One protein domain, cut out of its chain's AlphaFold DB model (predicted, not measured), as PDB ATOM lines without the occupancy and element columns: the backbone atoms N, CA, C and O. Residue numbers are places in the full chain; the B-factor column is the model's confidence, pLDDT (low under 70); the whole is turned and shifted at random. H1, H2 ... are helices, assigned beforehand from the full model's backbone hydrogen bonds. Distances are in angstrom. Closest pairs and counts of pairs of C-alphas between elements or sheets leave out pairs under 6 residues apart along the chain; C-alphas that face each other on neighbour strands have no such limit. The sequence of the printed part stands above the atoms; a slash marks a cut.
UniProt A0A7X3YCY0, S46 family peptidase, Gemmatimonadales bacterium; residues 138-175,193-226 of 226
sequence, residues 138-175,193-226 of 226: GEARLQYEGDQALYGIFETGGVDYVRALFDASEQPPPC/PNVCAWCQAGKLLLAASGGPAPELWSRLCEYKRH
ATOM      1  N   GLY A 138      21.840   8.662  23.606       82.75
ATOM      2  CA  GLY A 138      21.861   7.427  24.408       82.75
ATOM      3  C   GLY A 138      22.448   6.194  23.706       82.75
ATOM      4  O   GLY A 138      23.629   6.164  23.366       82.75
ATOM      5  N   GLU A 139      21.590   5.199  23.473       80.38
ATOM      6  CA  GLU A 139      21.917   3.932  22.804       80.38
ATOM      7  C   GLU A 139      22.405   4.103  21.355       80.38
ATOM      8  O   GLU A 139      23.230   3.320  20.899       80.38
ATOM      9  N   ALA A 140      21.962   5.123  20.612       81.19
ATOM     10  CA  ALA A 140      22.409   5.351  19.234       81.19
ATOM     11  C   ALA A 140      23.902   5.717  19.157       81.19
ATOM     12  O   ALA A 140      24.579   5.357  18.195       81.19
ATOM     13  N   ARG A 141      24.461   6.353  20.199       84.00
ATOM     14  CA  ARG A 141      25.920   6.560  20.310       84.00
ATOM     15  C   ARG A 141      26.701   5.267  20.547       84.00
ATOM     16  O   ARG A 141      27.920   5.284  20.407       84.00
ATOM     17  N   LEU A 142      26.015   4.188  20.923       79.19
ATOM     18  CA  LEU A 142      26.577   2.856  21.164       79.19
ATOM     19  C   LEU A 142      26.362   1.905  19.974       79.19
ATOM     20  O   LEU A 142      26.713   0.728  20.041       79.19
ATOM     21  N   GLN A 143      25.765   2.405  18.889       86.50
ATOM     22  CA  GLN A 143      25.542   1.670  17.648       86.50
ATOM     23  C   GLN A 143      26.648   1.949  16.625       86.50
ATOM     24  O   GLN A 143      27.504   2.818  16.799       86.50
ATOM     25  N   TYR A 144      26.597   1.209  15.517       88.31
ATOM     26  CA  TYR A 144      27.566   1.297  14.429       88.31
ATOM     27  C   TYR A 144      27.726   2.727  13.894       88.31
ATOM     28  O   TYR A 144      28.840   3.167  13.633       88.31
ATOM     29  N   GLU A 145      26.635   3.472  13.740       90.25
ATOM     30  CA  GLU A 145      26.648   4.835  13.218       90.25
ATOM     31  C   GLU A 145      27.391   5.807  14.149       90.25
ATOM     32  O   GLU A 145      28.214   6.602  13.682       90.25
ATOM     33  N   GLY A 146      27.162   5.701  15.463       92.50
ATOM     34  CA  GLY A 146      27.897   6.456  16.478       92.50
ATOM     35  C   GLY A 146      29.390   6.128  16.463       92.50
ATOM     36  O   GLY A 146      30.224   7.038  16.455       92.50
ATOM     37  N   ASP A 147      29.736   4.845  16.352       91.81
ATOM     38  CA  ASP A 147      31.123   4.389  16.236       91.81
ATOM     39  C   ASP A 147      31.811   4.943  14.981       91.81
ATOM     40  O   ASP A 147      32.955   5.399  15.044       91.81
ATOM     41  N   GLN A 148      31.124   4.939  13.832       94.06
ATOM     42  CA  GLN A 148      31.657   5.489  12.581       94.06
ATOM     43  C   GLN A 148      31.854   7.005  12.653       94.06
ATOM     44  O   GLN A 148      32.818   7.523  12.080       94.06
ATOM     45  N   ALA A 149      30.967   7.728  13.341       95.88
ATOM     46  CA  ALA A 149      31.145   9.157  13.570       95.88
ATOM     47  C   ALA A 149      32.364   9.415  14.466       95.88
ATOM     48  O   ALA A 149      33.221  10.215  14.096       95.88
ATOM     49  N   LEU A 150      32.503   8.681  15.576       96.12
ATOM     50  CA  LEU A 150      33.642   8.812  16.491       96.12
ATOM     51  C   LEU A 150      34.980   8.457  15.821       96.12
ATOM     52  O   LEU A 150      35.977   9.153  16.016       96.12
ATOM     53  N   TYR A 151      34.996   7.422  14.978       95.81
ATOM     54  CA  TYR A 151      36.142   7.097  14.131       95.81
ATOM     55  C   TYR A 151      36.486   8.248  13.173       95.81
ATOM     56  O   TYR A 151      37.648   8.629  13.060       95.81
ATOM     57  N   GLY A 152      35.480   8.860  12.538       96.69
ATOM     58  CA  GLY A 152      35.672  10.039  11.691       96.69
ATOM     59  C   GLY A 152      36.297  11.221  12.438       96.69
ATOM     60  O   GLY A 152      37.211  11.855  11.908       96.69
ATOM     61  N   ILE A 153      35.876  11.485  13.684       97.50
ATOM     62  CA  ILE A 153      36.496  12.506  14.554       97.50
ATOM     63  C   ILE A 153      37.989  12.211  14.724       97.50
ATOM     64  O   ILE A 153      38.819  13.095  14.523       97.50
ATOM     65  N   PHE A 154      38.339  10.969  15.066       96.44
ATOM     66  CA  PHE A 154      39.723  10.555  15.286       96.44
ATOM     67  C   PHE A 154      40.594  10.717  14.029       96.44
ATOM     68  O   PHE A 154      41.622  11.391  14.079       96.44
ATOM     69  N   GLU A 155      40.153  10.171  12.893       95.56
ATOM     70  CA  GLU A 155      40.896  10.197  11.623       95.56
ATOM     71  C   GLU A 155      41.109  11.612  11.073       95.56
ATOM     72  O   GLU A 155      42.073  11.879  10.356       95.56
ATOM     73  N   THR A 156      40.215  12.541  11.410       95.38
ATOM     74  CA  THR A 156      40.296  13.940  10.969       95.38
ATOM     75  C   THR A 156      41.038  14.848  11.954       95.38
ATOM     76  O   THR A 156      41.083  16.060  11.754       95.38
ATOM     77  N   GLY A 157      41.668  14.274  12.989       93.75
ATOM     78  CA  GLY A 157      42.528  14.987  13.938       93.75
ATOM     79  C   GLY A 157      41.838  15.455  15.223       93.75
ATOM     80  O   GLY A 157      42.469  16.121  16.038       93.75
ATOM     81  N   GLY A 158      40.578  15.083  15.461       95.50
ATOM     82  CA  GLY A 158      39.809  15.424  16.665       95.50
ATOM     83  C   GLY A 158      40.163  14.595  17.910       95.50
ATOM     84  O   GLY A 158      39.290  14.296  18.722       95.50
ATOM     85  N   VAL A 159      41.427  14.195  18.076       94.38
ATOM     86  CA  VAL A 159      41.874  13.285  19.153       94.38
ATOM     87  C   VAL A 159      41.586  13.851  20.548       94.38
ATOM     88  O   VAL A 159      41.247  13.090  21.452       94.38
ATOM     89  N   ASP A 160      41.653  15.172  20.725       95.44
ATOM     90  CA  ASP A 160      41.337  15.819  22.004       95.44
ATOM     91  C   ASP A 160      39.866  15.640  22.398       95.44
ATOM     92  O   ASP A 160      39.573  15.388  23.566       95.44
ATOM     93  N   TYR A 161      38.943  15.679  21.429       96.81
ATOM     94  CA  TYR A 161      37.535  15.370  21.679       96.81
ATOM     95  C   TYR A 161      37.363  13.902  22.083       96.81
ATOM     96  O   TYR A 161      36.677  13.603  23.058       96.81
ATOM     97  N   VAL A 162      38.026  12.978  21.377       96.75
ATOM     98  CA  VAL A 162      37.986  11.540  21.707       96.75
ATOM     99  C   VAL A 162      38.520  11.290  23.121       96.75
ATOM    100  O   VAL A 162      37.938  10.504  23.867       96.75
ATOM    101  N   ARG A 163      39.589  11.986  23.519       95.88
ATOM    102  CA  ARG A 163      40.136  11.921  24.879       95.88
ATOM    103  C   ARG A 163      39.174  12.487  25.917       95.88
ATOM    104  O   ARG A 163      38.915  11.817  26.907       95.88
ATOM    105  N   ALA A 164      38.591  13.657  25.669       96.00
ATOM    106  CA  ALA A 164      37.605  14.245  26.571       96.00
ATOM    107  C   ALA A 164      36.381  13.331  26.760       96.00
ATOM    108  O   ALA A 164      35.916  13.149  27.883       96.00
ATOM    109  N   LEU A 165      35.896  12.709  25.679       94.94
ATOM    110  CA  LEU A 165      34.821  11.720  25.737       94.94
ATOM    111  C   LEU A 165      35.224  10.511  26.586       94.94
ATOM    112  O   LEU A 165      34.441  10.076  27.426       94.94
ATOM    113  N   PHE A 166      36.425   9.972  26.378       94.38
ATOM    114  CA  PHE A 166      36.941   8.842  27.148       94.38
ATOM    115  C   PHE A 166      37.027   9.157  28.646       94.38
ATOM    116  O   PHE A 166      36.502   8.395  29.454       94.38
ATOM    117  N   ASP A 167      37.627  10.295  29.003       94.12
ATOM    118  CA  ASP A 167      37.834  10.718  30.391       94.12
ATOM    119  C   ASP A 167      36.511  11.020  31.115       94.12
ATOM    120  O   ASP A 167      36.393  10.800  32.321       94.12
ATOM    121  N   ALA A 168      35.504  11.509  30.384       93.31
ATOM    122  CA  ALA A 168      34.167  11.769  30.913       93.31
ATOM    123  C   ALA A 168      33.266  10.521  30.953       93.31
ATOM    124  O   ALA A 168      32.208  10.553  31.584       93.31
ATOM    125  N   SER A 169      33.642   9.441  30.262       90.69
ATOM    126  CA  SER A 169      32.836   8.223  30.188       90.69
ATOM    127  C   SER A 169      33.078   7.323  31.392       90.69
ATOM    128  O   SER A 169      34.211   7.096  31.814       90.69
ATOM    129  N   GLU A 170      32.007   6.726  31.907       88.69
ATOM    130  CA  GLU A 170      32.128   5.702  32.936       88.69
ATOM    131  C   GLU A 170      32.768   4.436  32.361       88.69
ATOM    132  O   GLU A 170      32.365   3.918  31.317       88.69
ATOM    133  N   GLN A 171      33.766   3.918  33.073       89.88
ATOM    134  CA  GLN A 171      34.360   2.630  32.753       89.88
ATOM    135  C   GLN A 171      33.310   1.519  32.959       89.88
ATOM    136  O   GLN A 171      32.693   1.460  34.028       89.88
ATOM    137  N   PRO A 172      33.122   0.600  31.997       86.81
ATOM    138  CA  PRO A 172      32.134  -0.459  32.140       86.81
ATOM    139  C   PRO A 172      32.591  -1.516  33.159       86.81
ATOM    140  O   PRO A 172      33.791  -1.650  33.447       86.81
ATOM    141  N   PRO A 173      31.653  -2.322  33.689       83.38
ATOM    142  CA  PRO A 173      32.015  -3.532  34.409       83.38
ATOM    143  C   PRO A 173      32.761  -4.511  33.479       83.38
ATOM    144  O   PRO A 173      32.611  -4.441  32.259       83.38
ATOM    145  N   PRO A 174      33.545  -5.453  34.029       79.06
ATOM    146  CA  PRO A 174      34.175  -6.498  33.229       79.06
ATOM    147  C   PRO A 174      33.155  -7.340  32.462       79.06
ATOM    148  O   PRO A 174      32.093  -7.662  33.000       79.06
ATOM    149  N   CYS A 175      33.519  -7.759  31.248       75.62
ATOM    150  CA  CYS A 175      32.752  -8.759  30.514       75.62
ATOM    151  C   CYS A 175      32.605 -10.038  31.349       75.62
ATOM    152  O   CYS A 175      33.572 -10.524  31.945       75.62
ATOM    153  N   PRO A 193      27.747  -6.688  27.833       57.03
ATOM    154  CA  PRO A 193      26.477  -6.039  27.529       57.03
ATOM    155  C   PRO A 193      26.594  -4.559  27.174       57.03
ATOM    156  O   PRO A 193      25.703  -4.004  26.536       57.03
ATOM    157  N   ASN A 194      27.726  -3.949  27.524       59.66
ATOM    158  CA  ASN A 194      27.925  -2.516  27.509       59.66
ATOM    159  C   ASN A 194      29.083  -2.177  26.558       59.66
ATOM    160  O   ASN A 194      30.170  -1.798  27.003       59.66
ATOM    161  N   VAL A 195      28.868  -2.301  25.246       65.38
ATOM    162  CA  VAL A 195      29.703  -1.561  24.289       65.38
ATOM    163  C   VAL A 195      29.415  -0.082  24.545       65.38
ATOM    164  O   VAL A 195      28.404   0.443  24.108       65.38
ATOM    165  N   CYS A 196      30.242   0.562  25.368       82.00
ATOM    166  CA  CYS A 196      30.018   1.921  25.862       82.00
ATOM    167  C   CYS A 196      30.991   2.916  25.216       82.00
ATOM    168  O   CYS A 196      32.018   2.530  24.648       82.00
ATOM    169  N   ALA A 197      30.705   4.212  25.362       89.25
ATOM    170  CA  ALA A 197      31.563   5.288  24.867       89.25
ATOM    171  C   ALA A 197      33.022   5.159  25.353       89.25
ATOM    172  O   ALA A 197      33.949   5.387  24.574       89.25
ATOM    173  N   TRP A 198      33.232   4.688  26.591       92.69
ATOM    174  CA  TRP A 198      34.565   4.411  27.134       92.69
ATOM    175  C   TRP A 198      35.321   3.366  26.303       92.69
ATOM    176  O   TRP A 198      36.480   3.570  25.943       92.69
ATOM    177  N   CYS A 199      34.669   2.257  25.939       91.12
ATOM    178  CA  CYS A 199      35.288   1.213  25.124       91.12
ATOM    179  C   CYS A 199      35.631   1.713  23.718       91.12
ATOM    180  O   CYS A 199      36.732   1.446  23.231       91.12
ATOM    181  N   GLN A 200      34.719   2.452  23.087       91.12
ATOM    182  CA  GLN A 200      34.895   2.940  21.719       91.12
ATOM    183  C   GLN A 200      35.999   3.993  21.626       91.12
ATOM    184  O   GLN A 200      36.929   3.851  20.831       91.12
ATOM    185  N   ALA A 201      35.967   4.998  22.503       94.19
ATOM    186  CA  ALA A 201      37.017   6.004  22.573       94.19
ATOM    187  C   ALA A 201      38.360   5.379  22.991       94.19
ATOM    188  O   ALA A 201      39.390   5.651  22.375       94.19
ATOM    189  N   GLY A 202      38.348   4.464  23.965       94.25
ATOM    190  CA  GLY A 202      39.537   3.750  24.431       94.25
ATOM    191  C   GLY A 202      40.240   2.965  23.323       94.25
ATOM    192  O   GLY A 202      41.467   2.991  23.242       94.25
ATOM    193  N   LYS A 203      39.481   2.335  22.417       92.50
ATOM    194  CA  LYS A 203      40.024   1.619  21.252       92.50
ATOM    195  C   LYS A 203      40.817   2.539  20.324       92.50
ATOM    196  O   LYS A 203      41.909   2.182  19.886       92.50
ATOM    197  N   LEU A 204      40.270   3.714  20.025       95.06
ATOM    198  CA  LEU A 204      40.907   4.704  19.149       95.06
ATOM    199  C   LEU A 204      42.161   5.288  19.810       95.06
ATOM    200  O   LEU A 204      43.222   5.397  19.199       95.06
ATOM    201  N   LEU A 205      42.067   5.584  21.102       95.19
ATOM    202  CA  LEU A 205      43.168   6.098  21.909       95.19
ATOM    203  C   LEU A 205      44.333   5.105  22.053       95.19
ATOM    204  O   LEU A 205      45.497   5.512  22.017       95.19
ATOM    205  N   LEU A 206      44.048   3.802  22.141       93.00
ATOM    206  CA  LEU A 206      45.068   2.750  22.072       93.00
ATOM    207  C   LEU A 206      45.838   2.786  20.745       93.00
ATOM    208  O   LEU A 206      47.064   2.680  20.755       93.00
ATOM    209  N   ALA A 207      45.152   2.993  19.616       88.50
ATOM    210  CA  ALA A 207      45.798   3.114  18.307       88.50
ATOM    211  C   ALA A 207      46.716   4.351  18.215       88.50
ATOM    212  O   ALA A 207      47.763   4.295  17.574       88.50
ATOM    213  N   ALA A 208      46.376   5.438  18.915       87.38
ATOM    214  CA  ALA A 208      47.199   6.645  19.026       87.38
ATOM    215  C   ALA A 208      48.328   6.563  20.074       87.38
ATOM    216  O   ALA A 208      48.989   7.568  20.331       87.38
ATOM    217  N   SER A 209      48.569   5.400  20.695       76.50
ATOM    218  CA  SER A 209      49.554   5.233  21.782       76.50
ATOM    219  C   SER A 209      49.287   6.105  23.022       76.50
ATOM    220  O   SER A 209      50.213   6.470  23.745       76.50
ATOM    221  N   GLY A 210      48.022   6.432  23.297       78.38
ATOM    222  CA  GLY A 210      47.637   7.212  24.468       78.38
ATOM    223  C   GLY A 210      46.188   6.962  24.845       78.38
ATOM    224  O   GLY A 210      45.326   7.703  24.390       78.38
ATOM    225  N   GLY A 211      45.946   5.946  25.679       84.31
ATOM    226  CA  GLY A 211      44.630   5.473  26.122       84.31
ATOM    227  C   GLY A 211      44.724   4.607  27.389       84.31
ATOM    228  O   GLY A 211      45.736   4.683  28.092       84.31
ATOM    229  N   PRO A 212      43.703   3.789  27.711       90.44
ATOM    230  CA  PRO A 212      43.767   2.865  28.846       90.44
ATOM    231  C   PRO A 212      44.899   1.844  28.686       90.44
ATOM    232  O   PRO A 212      45.389   1.611  27.583       90.44
ATOM    233  N   ALA A 213      45.280   1.172  29.777       92.56
ATOM    234  CA  ALA A 213      46.165   0.012  29.675       92.56
ATOM    235  C   ALA A 213      45.540  -1.042  28.728       92.56
ATOM    236  O   ALA A 213      44.359  -1.368  28.912       92.56
ATOM    237  N   PRO A 214      46.281  -1.587  27.740       90.75
ATOM    238  CA  PRO A 214      45.736  -2.540  26.770       90.75
ATOM    239  C   PRO A 214      45.056  -3.752  27.417       90.75
ATOM    240  O   PRO A 214      43.996  -4.187  26.972       90.75
ATOM    241  N   GLU A 215      45.620  -4.266  28.510       89.44
ATOM    242  CA  GLU A 215      45.090  -5.409  29.257       89.44
ATOM    243  C   GLU A 215      43.788  -5.055  29.983       89.44
ATOM    244  O   GLU A 215      42.859  -5.864  30.042       89.44
ATOM    245  N   LEU A 216      43.706  -3.834  30.525       89.50
ATOM    246  CA  LEU A 216      42.486  -3.330  31.143       89.50
ATOM    247  C   LEU A 216      41.384  -3.216  30.093       89.50
ATOM    248  O   LEU A 216      40.305  -3.760  30.301       89.50
ATOM    249  N   TRP A 217      41.663  -2.555  28.971       90.62
ATOM    250  CA  TRP A 217      40.686  -2.380  27.901       90.62
ATOM    251  C   TRP A 217      40.217  -3.726  27.338       90.62
ATOM    252  O   TRP A 217      39.017  -3.959  27.255       90.62
ATOM    253  N   SER A 218      41.141  -4.650  27.058       86.44
ATOM    254  CA  SER A 218      40.825  -5.998  26.563       86.44
ATOM    255  C   SER A 218      39.857  -6.741  27.489       86.44
ATOM    256  O   SER A 218      38.820  -7.226  27.046       86.44
ATOM    257  N   ARG A 219      40.121  -6.740  28.801       84.31
ATOM    258  CA  ARG A 219      39.266  -7.397  29.802       84.31
ATOM    259  C   ARG A 219      37.852  -6.809  29.892       84.31
ATOM    260  O   ARG A 219      36.919  -7.514  30.274       84.31
ATOM    261  N   LEU A 220      37.707  -5.512  29.638       86.31
ATOM    262  CA  LEU A 220      36.441  -4.800  29.805       86.31
ATOM    263  C   LEU A 220      35.629  -4.694  28.510       86.31
ATOM    264  O   LEU A 220      34.412  -4.572  28.579       86.31
ATOM    265  N   CYS A 221      36.296  -4.712  27.355       85.38
ATOM    266  CA  CYS A 221      35.712  -4.302  26.080       85.38
ATOM    267  C   CYS A 221      35.896  -5.319  24.945       85.38
ATOM    268  O   CYS A 221      35.148  -5.260  23.970       85.38
ATOM    269  N   GLU A 222      36.874  -6.232  25.011       79.50
ATOM    270  CA  GLU A 222      37.065  -7.231  23.955       79.50
ATOM    271  C   GLU A 222      36.308  -8.525  24.243       79.50
ATOM    272  O   GLU A 222      36.413  -9.136  25.306       79.50
ATOM    273  N   TYR A 223      35.654  -9.030  23.199       64.25
ATOM    274  CA  TYR A 223      35.226 -10.418  23.135       64.25
ATOM    275  C   TYR A 223      36.449 -11.317  22.873       64.25
ATOM    276  O   TYR A 223      36.696 -11.741  21.742       64.25
ATOM    277  N   LYS A 224      37.259 -11.600  23.897       56.41
ATOM    278  CA  LYS A 224      38.260 -12.675  23.840       56.41
ATOM    279  C   LYS A 224      37.770 -13.855  24.669       56.41
ATOM    280  O   LYS A 224      37.660 -13.762  25.886       56.41
ATOM    281  N   ARG A 225      37.489 -14.980  23.999       47.34
ATOM    282  CA  ARG A 225      37.431 -16.282  24.679       47.34
ATOM    283  C   ARG A 225      38.829 -16.558  25.226       47.34
ATOM    284  O   ARG A 225      39.756 -16.722  24.433       47.34
ATOM    285  N   HIS A 226      38.963 -16.551  26.545       47.72
ATOM    286  CA  HIS A 226      40.127 -17.086  27.243       47.72
ATOM    287  C   HIS A 226      39.940 -18.577  27.501       47.72
ATOM    288  O   HIS A 226      38.795 -18.973  27.817       47.72
TER     289      HIS A 226
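What this domain is: This is residues 138 to 175 and 193 to 226 of the 226 residues of the protein "S46 family peptidase" of Gemmatimonadales bacterium (UniProt A0A7X3YCY0). The longest helix, H2, and its neighbour H3 pack at steep angles on one side of H4, the helix in the middle, while H5 folds back along the other side of H4. The short helix H1 sits at the end where H2 and H4 begin. The printed part has 72 residues with five named helices, H1 to H5 in order along the chain, and no named strand: its class is all helix. The whole is compact, with a radius of gyration of the C-alphas of 11.6 A, and the C-alphas span 35 by 27 by 20 A.

Where its parts are: Find C-alpha 144 at (27.566, 1.297, 14.429); from there H2 runs 16.3 A through residues 144 to 155. Just before it, look for H1 at residues 138 to 142, beginning at C-alpha 138, (21.861, 7.427, 24.408), and 7.3 A long. After H2 comes H3, residues 159 to 168, 14.1 A long. Beyond the cut, residues 197 to 207 form H4, 15.8 A long. Last is H5, residues 214 to 221, 10.2 A long, which ends at C-alpha 221, (35.712, -4.302, 26.080).

How they stand to each other: Start from H2, which with residues 150 to 154 alone touches H3; the closest C-alphas, of Phe 154 and Val 162, are 6.7 A apart. These two run opposite ways at a steep tilt of 52 degrees. H2 also touches H4, where the closest C-alphas, of Asp 147 and Gln 200, are 6.8 A apart; they run the same way at a tilt of 38 degrees, only just steep. H4 is the hub, touching three helices. Its closest C-alpha pair with H3, Phe 166 and Trp 198, is 5.0 A apart, and these helices run opposite ways at a steep tilt of 42 degrees. H4 and H5 form a helical hairpin, opposite ways at a shallow tilt of 29 degrees, with the closest C-alphas, of Cys 199 and Cys 221, 5.6 A apart. The helix packing is mostly crossed, with one of four tilts shallow. H1 is close to but not clearly touching H2, 6.2 A between the C-alphas of Ala 140 and Gly 146, their closest. H5 is apart from H2 and H3. Every O i to N i+4 pair is within hydrogen-bond range in H2, H3, H4 and H5; in H1 it is 0 of 1, with 2 of 2 O i to N i+3 pairs within range.

The domain as a whole: Look for the farthest C-alphas at Thr 156 and His 226, 35.0 A apart. Residues 176 to 192 are not printed, and C-alphas 175 and 193 stand 7.5 A apart across the cut. Of the links printed whole, none is long. The mean pLDDT of the printed part is 86.7; residues 193 to 195 and 223 to 226 are under 70.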